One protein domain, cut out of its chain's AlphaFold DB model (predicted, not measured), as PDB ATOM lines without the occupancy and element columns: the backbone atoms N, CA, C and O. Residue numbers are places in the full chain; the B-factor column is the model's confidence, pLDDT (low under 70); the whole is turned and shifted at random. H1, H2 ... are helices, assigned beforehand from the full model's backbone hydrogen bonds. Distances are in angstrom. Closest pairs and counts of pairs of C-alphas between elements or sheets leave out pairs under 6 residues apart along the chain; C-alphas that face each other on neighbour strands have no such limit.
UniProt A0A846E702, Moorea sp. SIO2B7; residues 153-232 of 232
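What this domain is: This is residues 153 to 232 of the 232 residues of a protein of Moorea sp. SIO2B7 (UniProt A0A846E702). The longest helix, H1, and H3 run opposite ways and meet toward one end as a narrow V, with the short H2 in the turn between their other ends. H4 folds back from H3, the chain then returns along H3 through the short H5, and residues 224 to 232 stick out as a tail that makes much of the length. The printed part has 80 residues with six named helices, H1 to H6 in chain order, and no named strand: all helix. It is only just loose, close to compact, with a radius of gyration of the C-alphas of 14.1 A and spans of 49 by 22 by 17 A.

How they stand to each other: H1, residues 159 to 175, touches H3, residues 183 to 197, with its residues 159 to 166 alone; the closest C-alphas, of Ser 162 and Ile 192, are 5.4 A apart. Their lines stand at a shallow tilt of 29 degrees, opposite ways. H2, residues 177 to 181, only just touches H1, only at the corner, with 3 pairs of C-alphas within 8 A, the closest Met 173 and Leu 179 at 5.8 A. H3 is the hub, touching four helices. H3 and H4, residues 200 to 209, form a helical hairpin, closest at the C-alphas of Val 195 and Ala 203, 5.6 A. H5, residues 211 to 214, touches H3 at the C-alphas of Phe 214 and Lys 187, 5.6 A. H6, residues 218 to 221, only just touches H3, with 3 pairs within 8 A, the closest C-alphas being Val 184 and Ala 218 at 6.1 A. H1 and H6 are apart. Every O i to N i+4 pair is within hydrogen-bond range in H1 and H4, 10 of 11 in H3 and 0 of 1 in H2, where 2 of 2 O i to N i+3 pairs are; H5 and H6 are too short for an O i to N i+4 pair.

Where its parts are: H1 begins at C-alpha 159 (26.067, -46.463, -46.460) and is 25.0 A long. H3 is 21.8 A and H4 14.2 A. H6 ends at C-alpha 221 (37.264, -27.477, -34.806).

The domain as a whole: The C-alphas of Gln 201 and Thr 232, the two farthest apart, are 49.2 A apart. The printed part has no cut, and its five links between helices are tight. Residues 231 to 232 have pLDDT under 70.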
ATOM      1  N   LEU A 153      29.731 -37.706 -43.727       93.75
ATOM      2  CA  LEU A 153      28.865 -38.015 -42.600       93.75
ATOM      3  C   LEU A 153      27.861 -36.892 -42.289       93.75
ATOM      4  O   LEU A 153      27.498 -36.711 -41.124       93.75
ATOM      5  N   GLY A 154      27.412 -36.134 -43.292       86.19
ATOM      6  CA  GLY A 154      26.387 -35.098 -43.134       86.19
ATOM      7  C   GLY A 154      25.014 -35.628 -42.686       86.19
ATOM      8  O   GLY A 154      24.852 -36.768 -42.227       86.19
ATOM      9  N   GLU A 155      23.983 -34.795 -42.793       78.94
ATOM     10  CA  GLU A 155      22.606 -35.237 -42.544       78.94
ATOM     11  C   GLU A 155      22.179 -36.310 -43.555       78.94
ATOM     12  O   GLU A 155      22.626 -36.313 -44.701       78.94
ATOM     13  N   ASN A 156      21.347 -37.261 -43.115       78.19
ATOM     14  CA  ASN A 156      20.838 -38.356 -43.949       78.19
ATOM     15  C   ASN A 156      21.933 -39.173 -44.669       78.19
ATOM     16  O   ASN A 156      21.755 -39.639 -45.794       78.19
ATOM     17  N   THR A 157      23.084 -39.353 -44.011       83.25
ATOM     18  CA  THR A 157      24.219 -40.117 -44.555       83.25
ATOM     19  C   THR A 157      23.797 -41.512 -45.026       83.25
ATOM     20  O   THR A 157      23.127 -42.252 -44.306       83.25
ATOM     21  N   LEU A 158      24.260 -41.886 -46.222       86.44
ATOM     22  CA  LEU A 158      24.042 -43.192 -46.842       86.44
ATOM     23  C   LEU A 158      25.250 -44.116 -46.635       86.44
ATOM     24  O   LEU A 158      26.387 -43.651 -46.555       86.44
ATOM     25  N   ARG A 159      25.022 -45.437 -46.663       91.12
ATOM     26  CA  ARG A 159      26.067 -46.463 -46.460       91.12
ATOM     27  C   ARG A 159      27.310 -46.269 -47.331       91.12
ATOM     28  O   ARG A 159      28.424 -46.346 -46.826       91.12
ATOM     29  N   HIS A 160      27.138 -45.973 -48.622       89.62
ATOM     30  CA  HIS A 160      28.276 -45.759 -49.524       89.62
ATOM     31  C   HIS A 160      29.150 -44.566 -49.094       89.62
ATOM     32  O   HIS A 160      30.373 -44.635 -49.191       89.62
ATOM     33  N   ARG A 161      28.547 -43.496 -48.550       91.94
ATOM     34  CA  ARG A 161      29.293 -42.352 -48.004       91.94
ATOM     35  C   ARG A 161      29.989 -42.700 -46.692       91.94
ATOM     36  O   ARG A 161      31.084 -42.205 -46.455       91.94
ATOM     37  N   SER A 162      29.425 -43.590 -45.873       94.44
ATOM     38  CA  SER A 162      30.103 -44.095 -44.670       94.44
ATOM     39  C   SER A 162      31.382 -44.872 -45.000       94.44
ATOM     40  O   SER A 162      32.370 -44.713 -44.290       94.44
ATOM     41  N   TYR A 163      31.421 -45.631 -46.101       95.69
ATOM     42  CA  TYR A 163      32.667 -46.260 -46.562       95.69
ATOM     43  C   TYR A 163      33.718 -45.230 -46.999       95.69
ATOM     44  O   TYR A 163      34.893 -45.367 -46.658       95.69
ATOM     45  N   LEU A 164      33.304 -44.153 -47.679       96.19
ATOM     46  CA  LEU A 164      34.203 -43.031 -47.970       96.19
ATOM     47  C   LEU A 164      34.709 -42.367 -46.686       96.19
ATOM     48  O   LEU A 164      35.893 -42.065 -46.579       96.19
ATOM     49  N   ALA A 165      33.845 -42.194 -45.685       97.31
ATOM     50  CA  ALA A 165      34.228 -41.618 -44.402       97.31
ATOM     51  C   ALA A 165      35.295 -42.451 -43.675       97.31
ATOM     52  O   ALA A 165      36.179 -41.860 -43.064       97.31
ATOM     53  N   ILE A 166      35.265 -43.790 -43.781       98.12
ATOM     54  CA  ILE A 166      36.328 -44.667 -43.252       98.12
ATOM     55  C   ILE A 166      37.668 -44.336 -43.916       98.12
ATOM     56  O   ILE A 166      38.656 -44.096 -43.221       98.12
ATOM     57  N   LYS A 167      37.696 -44.272 -45.255       97.75
ATOM     58  CA  LYS A 167      38.896 -43.887 -46.015       97.75
ATOM     59  C   LYS A 167      39.393 -42.504 -45.581       97.75
ATOM     60  O   LYS A 167      40.574 -42.336 -45.289       97.75
ATOM     61  N   PHE A 168      38.505 -41.515 -45.533       98.44
ATOM     62  CA  PHE A 168      38.879 -40.134 -45.234       98.44
ATOM     63  C   PHE A 168      39.389 -39.972 -43.803       98.44
ATOM     64  O   PHE A 168      40.457 -39.395 -43.611       98.44
ATOM     65  N   ILE A 169      38.709 -40.528 -42.797       98.25
ATOM     66  CA  ILE A 169      39.165 -40.378 -41.412       98.25
ATOM     67  C   ILE A 169      40.498 -41.090 -41.169       98.25
ATOM     68  O   ILE A 169      41.337 -40.585 -40.424       98.25
ATOM     69  N   TRP A 170      40.735 -42.213 -41.852       98.12
ATOM     70  CA  TRP A 170      42.023 -42.900 -41.842       98.12
ATOM     71  C   TRP A 170      43.152 -42.000 -42.361       98.12
ATOM     72  O   TRP A 170      44.139 -41.783 -41.656       98.12
ATOM     73  N   TYR A 171      42.983 -41.390 -43.539       98.31
ATOM     74  CA  TYR A 171      43.978 -40.454 -44.071       98.31
ATOM     75  C   TYR A 171      44.151 -39.199 -43.207       98.31
ATOM     76  O   TYR A 171      45.274 -38.703 -43.076       98.31
ATOM     77  N   ALA A 172      43.080 -38.703 -42.578       98.19
ATOM     78  CA  ALA A 172      43.171 -37.587 -41.643       98.19
ATOM     79  C   ALA A 172      44.079 -37.913 -40.446       98.19
ATOM     80  O   ALA A 172      44.904 -37.078 -40.070       98.19
ATOM     81  N   MET A 173      43.952 -39.121 -39.880       97.44
ATOM     82  CA  MET A 173      44.734 -39.581 -38.727       97.44
ATOM     83  C   MET A 173      46.177 -39.950 -39.078       97.44
ATOM     84  O   MET A 173      47.063 -39.679 -38.277       97.44
ATOM     85  N   ILE A 174      46.448 -40.511 -40.264       97.62
ATOM     86  CA  ILE A 174      47.836 -40.753 -40.709       97.62
ATOM     87  C   ILE A 174      48.623 -39.440 -40.763       97.62
ATOM     88  O   ILE A 174      49.780 -39.385 -40.358       97.62
ATOM     89  N   ASN A 175      47.989 -38.376 -41.256       96.81
ATOM     90  CA  ASN A 175      48.639 -37.080 -41.423       96.81
ATOM     91  C   ASN A 175      48.639 -36.217 -40.142       96.81
ATOM     92  O   ASN A 175      49.446 -35.298 -40.020       96.81
ATOM     93  N   ASP A 176      47.753 -36.507 -39.187       95.31
ATOM     94  CA  ASP A 176      47.698 -35.873 -37.864       95.31
ATOM     95  C   ASP A 176      47.324 -36.913 -36.790       95.31
ATOM     96  O   ASP A 176      46.155 -37.015 -36.395       95.31
ATOM     97  N   PRO A 177      48.300 -37.697 -36.288       94.88
ATOM     98  CA  PRO A 177      48.034 -38.781 -35.342       94.88
ATOM     99  C   PRO A 177      47.392 -38.315 -34.034       94.88
ATOM    100  O   PRO A 177      46.695 -39.093 -33.377       94.88
ATOM    101  N   THR A 178      47.571 -37.043 -33.658       93.31
ATOM    102  CA  THR A 178      46.964 -36.464 -32.450       93.31
ATOM    103  C   THR A 178      45.435 -36.507 -32.490       93.31
ATOM    104  O   THR A 178      44.793 -36.628 -31.444       93.31
ATOM    105  N   LEU A 179      44.850 -36.515 -33.695       94.38
ATOM    106  CA  LEU A 179      43.412 -36.585 -33.915       94.38
ATOM    107  C   LEU A 179      42.781 -37.833 -33.279       94.38
ATOM    108  O   LEU A 179      41.692 -37.737 -32.714       94.38
ATOM    109  N   SER A 180      43.476 -38.975 -33.295       93.06
ATOM    110  CA  SER A 180      43.005 -40.249 -32.722       93.06
ATOM    111  C   SER A 180      42.668 -40.178 -31.226       93.06
ATOM    112  O   SER A 180      41.856 -40.957 -30.734       93.06
ATOM    113  N   ARG A 181      43.252 -39.214 -30.498       92.75
ATOM    114  CA  ARG A 181      43.040 -39.016 -29.054       92.75
ATOM    115  C   ARG A 181      41.828 -38.138 -28.739       92.75
ATOM    116  O   ARG A 181      41.486 -37.943 -27.575       92.75
ATOM    117  N   THR A 182      41.185 -37.571 -29.757       94.94
ATOM    118  CA  THR A 182      40.076 -36.632 -29.576       94.94
ATOM    119  C   THR A 182      38.749 -37.368 -29.400       94.94
ATOM    120  O   THR A 182      38.478 -38.388 -30.035       94.94
ATOM    121  N   ARG A 183      37.857 -36.822 -28.563       94.06
ATOM    122  CA  ARG A 183      36.533 -37.423 -28.314       94.06
ATOM    123  C   ARG A 183      35.660 -37.493 -29.569       94.06
ATOM    124  O   ARG A 183      34.775 -38.342 -29.642       94.06
ATOM    125  N   VAL A 184      35.883 -36.613 -30.551       95.88
ATOM    126  CA  VAL A 184      35.077 -36.592 -31.777       95.88
ATOM    127  C   VAL A 184      35.282 -37.842 -32.632       95.88
ATOM    128  O   VAL A 184      34.343 -38.260 -33.303       95.88
ATOM    129  N   ILE A 185      36.446 -38.498 -32.555       96.62
ATOM    130  CA  ILE A 185      36.698 -39.728 -33.319       96.62
ATOM    131  C   ILE A 185      35.753 -40.846 -32.901       96.62
ATOM    132  O   ILE A 185      35.176 -41.500 -33.764       96.62
ATOM    133  N   TRP A 186      35.472 -40.994 -31.607       95.69
ATOM    134  CA  TRP A 186      34.477 -41.961 -31.138       95.69
ATOM    135  C   TRP A 186      33.079 -41.680 -31.695       95.69
ATOM    136  O   TRP A 186      32.375 -42.614 -32.068       95.69
ATOM    137  N   LYS A 187      32.693 -40.404 -31.837       96.31
ATOM    138  CA  LYS A 187      31.410 -40.019 -32.452       96.31
ATOM    139  C   LYS A 187      31.374 -40.312 -33.952       96.31
ATOM    140  O   LYS A 187      30.363 -40.789 -34.461       96.31
ATOM    141  N   VAL A 188      32.479 -40.054 -34.655       97.31
ATOM    142  CA  VAL A 188      32.645 -40.383 -36.079       97.31
ATOM    143  C   VAL A 188      32.509 -41.892 -36.294       97.31
ATOM    144  O   VAL A 188      31.703 -42.317 -37.119       97.31
ATOM    145  N   LEU A 189      33.228 -42.699 -35.510       97.06
ATOM    146  CA  LEU A 189      33.174 -44.161 -35.582       97.06
ATOM    147  C   LEU A 189      31.780 -44.696 -35.242       97.06
ATOM    148  O   LEU A 189      31.244 -45.510 -35.992       97.06
ATOM    149  N   LEU A 190      31.156 -44.188 -34.173       96.88
ATOM    150  CA  LEU A 190      29.788 -44.544 -33.801       96.88
ATOM    151  C   LEU A 190      28.813 -44.278 -34.954       96.88
ATOM    152  O   LEU A 190      28.007 -45.146 -35.287       96.88
ATOM    153  N   LYS A 191      28.907 -43.111 -35.604       96.44
ATOM    154  CA  LYS A 191      28.050 -42.757 -36.744       96.44
ATOM    155  C   LYS A 191      28.278 -43.678 -37.945       96.44
ATOM    156  O   LYS A 191      27.306 -44.138 -38.537       96.44
ATOM    157  N   ILE A 192      29.534 -43.986 -38.272       97.38
ATOM    158  CA  ILE A 192      29.893 -44.923 -39.350       97.38
ATOM    159  C   ILE A 192      29.286 -46.305 -39.088       97.38
ATOM    160  O   ILE A 192      28.555 -46.818 -39.934       97.38
ATOM    161  N   VAL A 193      29.542 -46.883 -37.911       97.56
ATOM    162  CA  VAL A 193      29.045 -48.214 -37.524       97.56
ATOM    163  C   VAL A 193      27.517 -48.244 -37.565       97.56
ATOM    164  O   VAL A 193      26.928 -49.132 -38.174       97.56
ATOM    165  N   THR A 194      26.870 -47.226 -37.002       96.81
ATOM    166  CA  THR A 194      25.406 -47.109 -36.981       96.81
ATOM    167  C   THR A 194      24.801 -47.157 -38.383       96.81
ATOM    168  O   THR A 194      23.874 -47.923 -38.628       96.81
ATOM    169  N   VAL A 195      25.331 -46.365 -39.318       95.75
ATOM    170  CA  VAL A 195      24.795 -46.288 -40.687       95.75
ATOM    171  C   VAL A 195      25.087 -47.563 -41.487       95.75
ATOM    172  O   VAL A 195      24.260 -47.977 -42.302       95.75
ATOM    173  N   ILE A 196      26.241 -48.199 -41.268       96.50
ATOM    174  CA  ILE A 196      26.627 -49.424 -41.978       96.50
ATOM    175  C   ILE A 196      25.769 -50.612 -41.534       96.50
ATOM    176  O   ILE A 196      25.222 -51.312 -42.388       96.50
ATOM    177  N   PHE A 197      25.634 -50.829 -40.224       96.69
ATOM    178  CA  PHE A 197      25.081 -52.074 -39.690       96.69
ATOM    179  C   PHE A 197      23.575 -52.035 -39.421       96.69
ATOM    180  O   PHE A 197      22.934 -53.082 -39.472       96.69
ATOM    181  N   LEU A 198      22.976 -50.862 -39.183       95.81
ATOM    182  CA  LEU A 198      21.529 -50.774 -38.988       95.81
ATOM    183  C   LEU A 198      20.781 -50.595 -40.324       95.81
ATOM    184  O   LEU A 198      21.325 -50.058 -41.301       95.81
ATOM    185  N   PRO A 199      19.510 -51.024 -40.407       94.81
ATOM    186  CA  PRO A 199      18.609 -50.607 -41.476       94.81
ATOM    187  C   PRO A 199      18.499 -49.079 -41.529       94.81
ATOM    188  O   PRO A 199      18.465 -48.424 -40.489       94.81
ATOM    189  N   ALA A 200      18.411 -48.507 -42.734       90.69
ATOM    190  CA  ALA A 200      18.500 -47.057 -42.936       90.69
ATOM    191  C   ALA A 200      17.497 -46.259 -42.081       90.69
ATOM    192  O   ALA A 200      17.877 -45.277 -41.454       90.69
ATOM    193  N   GLN A 201      16.244 -46.715 -41.994       91.88
ATOM    194  CA  GLN A 201      15.210 -46.058 -41.185       91.88
ATOM    195  C   GLN A 201      15.554 -46.068 -39.688       91.88
ATOM    196  O   GLN A 201      15.449 -45.039 -39.027       91.88
ATOM    197  N   ILE A 202      16.035 -47.203 -39.169       94.75
ATOM    198  CA  ILE A 202      16.426 -47.351 -37.758       94.75
ATOM    199  C   ILE A 202      17.648 -46.481 -37.451       94.75
ATOM    200  O   ILE A 202      17.662 -45.779 -36.442       94.75
ATOM    201  N   ALA A 203      18.644 -46.476 -38.341       94.19
ATOM    202  CA  ALA A 203      19.826 -45.631 -38.207       94.19
ATOM    203  C   ALA A 203      19.445 -44.146 -38.118       94.19
ATOM    204  O   ALA A 203      19.888 -43.457 -37.201       94.19
ATOM    205  N   GLN A 204      18.597 -43.659 -39.033       91.31
ATOM    206  CA  GLN A 204      18.177 -42.254 -39.035       91.31
ATOM    207  C   GLN A 204      17.352 -41.897 -37.797       91.31
ATOM    208  O   GLN A 204      17.618 -40.872 -37.173       91.31
ATOM    209  N   LEU A 205      16.402 -42.748 -37.394       93.69
ATOM    210  CA  LEU A 205      15.629 -42.538 -36.166       93.69
ATOM    211  C   LEU A 205      16.543 -42.434 -34.944       93.69
ATOM    212  O   LEU A 205      16.402 -41.515 -34.137       93.69
ATOM    213  N   TRP A 206      17.518 -43.335 -34.822       94.94
ATOM    214  CA  TRP A 206      18.421 -43.331 -33.680       94.94
ATOM    215  C   TRP A 206      19.336 -42.103 -33.664       94.94
ATOM    216  O   TRP A 206      19.470 -41.460 -32.621       94.94
ATOM    217  N   ILE A 207      19.895 -41.727 -34.820       93.12
ATOM    218  CA  ILE A 207      20.712 -40.516 -34.979       93.12
ATOM    219  C   ILE A 207      19.903 -39.265 -34.613       93.12
ATOM    220  O   ILE A 207      20.382 -38.426 -33.847       93.12
ATOM    221  N   ASN A 208      18.668 -39.157 -35.106       91.69
ATOM    222  CA  ASN A 208      17.800 -38.001 -34.877       91.69
ATOM    223  C   ASN A 208      17.354 -37.874 -33.418       91.69
ATOM    224  O   ASN A 208      17.283 -36.758 -32.905       91.69
ATOM    225  N   ASN A 209      17.127 -38.995 -32.731       94.81
ATOM    226  CA  ASN A 209      16.793 -39.007 -31.306       94.81
ATOM    227  C   ASN A 209      18.011 -38.742 -30.405       94.81
ATOM    228  O   ASN A 209      17.849 -38.402 -29.239       94.81
ATOM    229  N   ASN A 210      19.234 -38.872 -30.932       94.62
ATOM    230  CA  ASN A 210      20.477 -38.774 -30.162       94.62
ATOM    231  C   ASN A 210      21.476 -37.790 -30.789       94.62
ATOM    232  O   ASN A 210      22.682 -38.052 -30.817       94.62
ATOM    233  N   LYS A 211      20.997 -36.631 -31.272       89.94
ATOM    234  CA  LYS A 211      21.816 -35.651 -32.015       89.94
ATOM    235  C   LYS A 211      23.153 -35.334 -31.339       89.94
ATOM    236  O   LYS A 211      24.168 -35.266 -32.020       89.94
ATOM    237  N   GLY A 212      23.197 -35.203 -30.010       91.00
ATOM    238  CA  GLY A 212      24.437 -34.925 -29.272       91.00
ATOM    239  C   GLY A 212      25.514 -36.018 -29.378       91.00
ATOM    240  O   GLY A 212      26.705 -35.697 -29.490       91.00
ATOM    241  N   LEU A 213      25.116 -37.297 -29.391       93.00
ATOM    242  CA  LEU A 213      26.023 -38.448 -29.528       93.00
ATOM    243  C   LEU A 213      26.585 -38.557 -30.951       93.00
ATOM    244  O   LEU A 213      27.755 -38.893 -31.123       93.00
ATOM    245  N   PHE A 214      25.783 -38.198 -31.953       93.31
ATOM    246  CA  PHE A 214      26.147 -38.262 -33.372       93.31
ATOM    247  C   PHE A 214      26.649 -36.934 -33.955       93.31
ATOM    248  O   PHE A 214      26.939 -36.854 -35.151       93.31
ATOM    249  N   ASN A 215      26.761 -35.889 -33.130       91.50
ATOM    250  CA  ASN A 215      27.272 -34.597 -33.568       91.50
ATOM    251  C   ASN A 215      28.793 -34.658 -33.765       91.50
ATOM    252  O   ASN A 215      29.560 -34.745 -32.801       91.50
ATOM    253  N   ILE A 216      29.207 -34.565 -35.026       94.00
ATOM    254  CA  ILE A 216      30.603 -34.590 -35.465       94.00
ATOM    255  C   ILE A 216      31.148 -33.203 -35.841       94.00
ATOM    256  O   ILE A 216      32.253 -33.125 -36.365       94.00
ATOM    257  N   SER A 217      30.421 -32.104 -35.592       90.81
ATOM    258  CA  SER A 217      30.872 -30.745 -35.948       90.81
ATOM    259  C   SER A 217      32.198 -30.365 -35.287       90.81
ATOM    260  O   SER A 217      33.001 -29.647 -35.877       90.81
ATOM    261  N   ALA A 218      32.490 -30.941 -34.116       91.19
ATOM    262  CA  ALA A 218      33.783 -30.819 -33.447       91.19
ATOM    263  C   ALA A 218      34.969 -31.277 -34.323       91.19
ATOM    264  O   ALA A 218      36.096 -30.856 -34.088       91.19
ATOM    265  N   LEU A 219      34.746 -32.085 -35.365       93.81
ATOM    266  CA  LEU A 219      35.793 -32.476 -36.307       93.81
ATOM    267  C   LEU A 219      36.329 -31.263 -37.081       93.81
ATOM    268  O   LEU A 219      37.527 -31.189 -37.342       93.81
ATOM    269  N   LEU A 220      35.463 -30.289 -37.384       91.81
ATOM    270  CA  LEU A 220      35.842 -29.037 -38.042       91.81
ATOM    271  C   LEU A 220      36.641 -28.107 -37.120       91.81
ATOM    272  O   LEU A 220      37.454 -27.327 -37.606       91.81
ATOM    273  N   VAL A 221      36.458 -28.212 -35.800       91.00
ATOM    274  CA  VAL A 221      37.264 -27.477 -34.806       91.00
ATOM    275  C   VAL A 221      38.713 -27.972 -34.810       91.00
ATOM    276  O   VAL A 221      39.635 -27.200 -34.570       91.00
ATOM    277  N   HIS A 222      38.938 -29.244 -35.146       93.12
ATOM    278  CA  HIS A 222      40.278 -29.821 -35.268       93.12
ATOM    279  C   HIS A 222      40.959 -29.542 -36.619       93.12
ATOM    280  O   HIS A 222      42.061 -30.049 -36.858       93.12
ATOM    281  N   ILE A 223      40.344 -28.758 -37.510       93.31
ATOM    282  CA  ILE A 223      41.033 -28.207 -38.683       93.31
ATOM    283  C   ILE A 223      42.041 -27.168 -38.187       93.31
ATOM    284  O   ILE A 223      41.676 -26.206 -37.517       93.31
ATOM    285  N   LYS A 224      43.320 -27.358 -38.519       92.88
ATOM    286  CA  LYS A 224      44.392 -26.424 -38.160       92.88
ATOM    287  C   LYS A 224      44.288 -25.177 -39.032       92.88
ATOM    288  O   LYS A 224      44.452 -25.274 -40.243       92.88
ATOM    289  N   ARG A 225      43.990 -24.032 -38.419       90.06
ATOM    290  CA  ARG A 225      43.842 -22.734 -39.106       90.06
ATOM    291  C   ARG A 225      45.038 -21.813 -38.878       90.06
ATOM    292  O   ARG A 225      45.357 -20.994 -39.733       90.06
ATOM    293  N   GLU A 226      45.695 -21.974 -37.737       91.56
ATOM    294  CA  GLU A 226      46.949 -21.303 -37.408       91.56
ATOM    295  C   GLU A 226      48.129 -22.119 -37.930       91.56
ATOM    296  O   GLU A 226      48.082 -23.354 -37.935       91.56
ATOM    297  N   ILE A 227      49.174 -21.416 -38.368       91.94
ATOM    298  CA  ILE A 227      50.411 -22.016 -38.866       91.94
ATOM    299  C   ILE A 227      51.112 -22.686 -37.677       91.94
ATOM    300  O   ILE A 227      51.532 -21.980 -36.760       91.94
ATOM    301  N   PRO A 228      51.216 -24.028 -37.639       88.69
ATOM    302  CA  PRO A 228      51.908 -24.707 -36.550       88.69
ATOM    303  C   PRO A 228      53.392 -24.343 -36.570       88.69
ATOM    304  O   PRO A 228      53.946 -24.155 -37.646       88.69
ATOM    305  N   SER A 229      54.048 -24.302 -35.412       82.69
ATOM    306  CA  SER A 229      55.508 -24.203 -35.376       82.69
ATOM    307  C   SER A 229      56.140 -25.382 -36.116       82.69
ATOM    308  O   SER A 229      55.633 -26.513 -36.058       82.69
ATOM    309  N   ASP A 230      57.242 -25.112 -36.813       75.81
ATOM    310  CA  ASP A 230      58.045 -26.170 -37.406       75.81
ATOM    311  C   ASP A 230      58.752 -26.922 -36.275       75.81
ATOM    312  O   ASP A 230      59.706 -26.436 -35.674       75.81
ATOM    313  N   ASN A 231      58.192 -28.070 -35.903       59.03
ATOM    314  CA  ASN A 231      58.754 -28.948 -34.883       59.03
ATOM    315  C   ASN A 231      59.625 -30.017 -35.562       59.03
ATOM    316  O   ASN A 231      59.393 -31.209 -35.334       59.03
ATOM    317  N   THR A 232      60.523 -29.607 -36.467       49.44
ATOM    318  CA  THR A 232      61.633 -30.460 -36.922       49.44
ATOM    319  C   THR A 232      62.518 -30.850 -35.755       49.44
ATOM    320  O   THR A 232      62.866 -29.940 -34.969       49.44
TER     321      THR A 232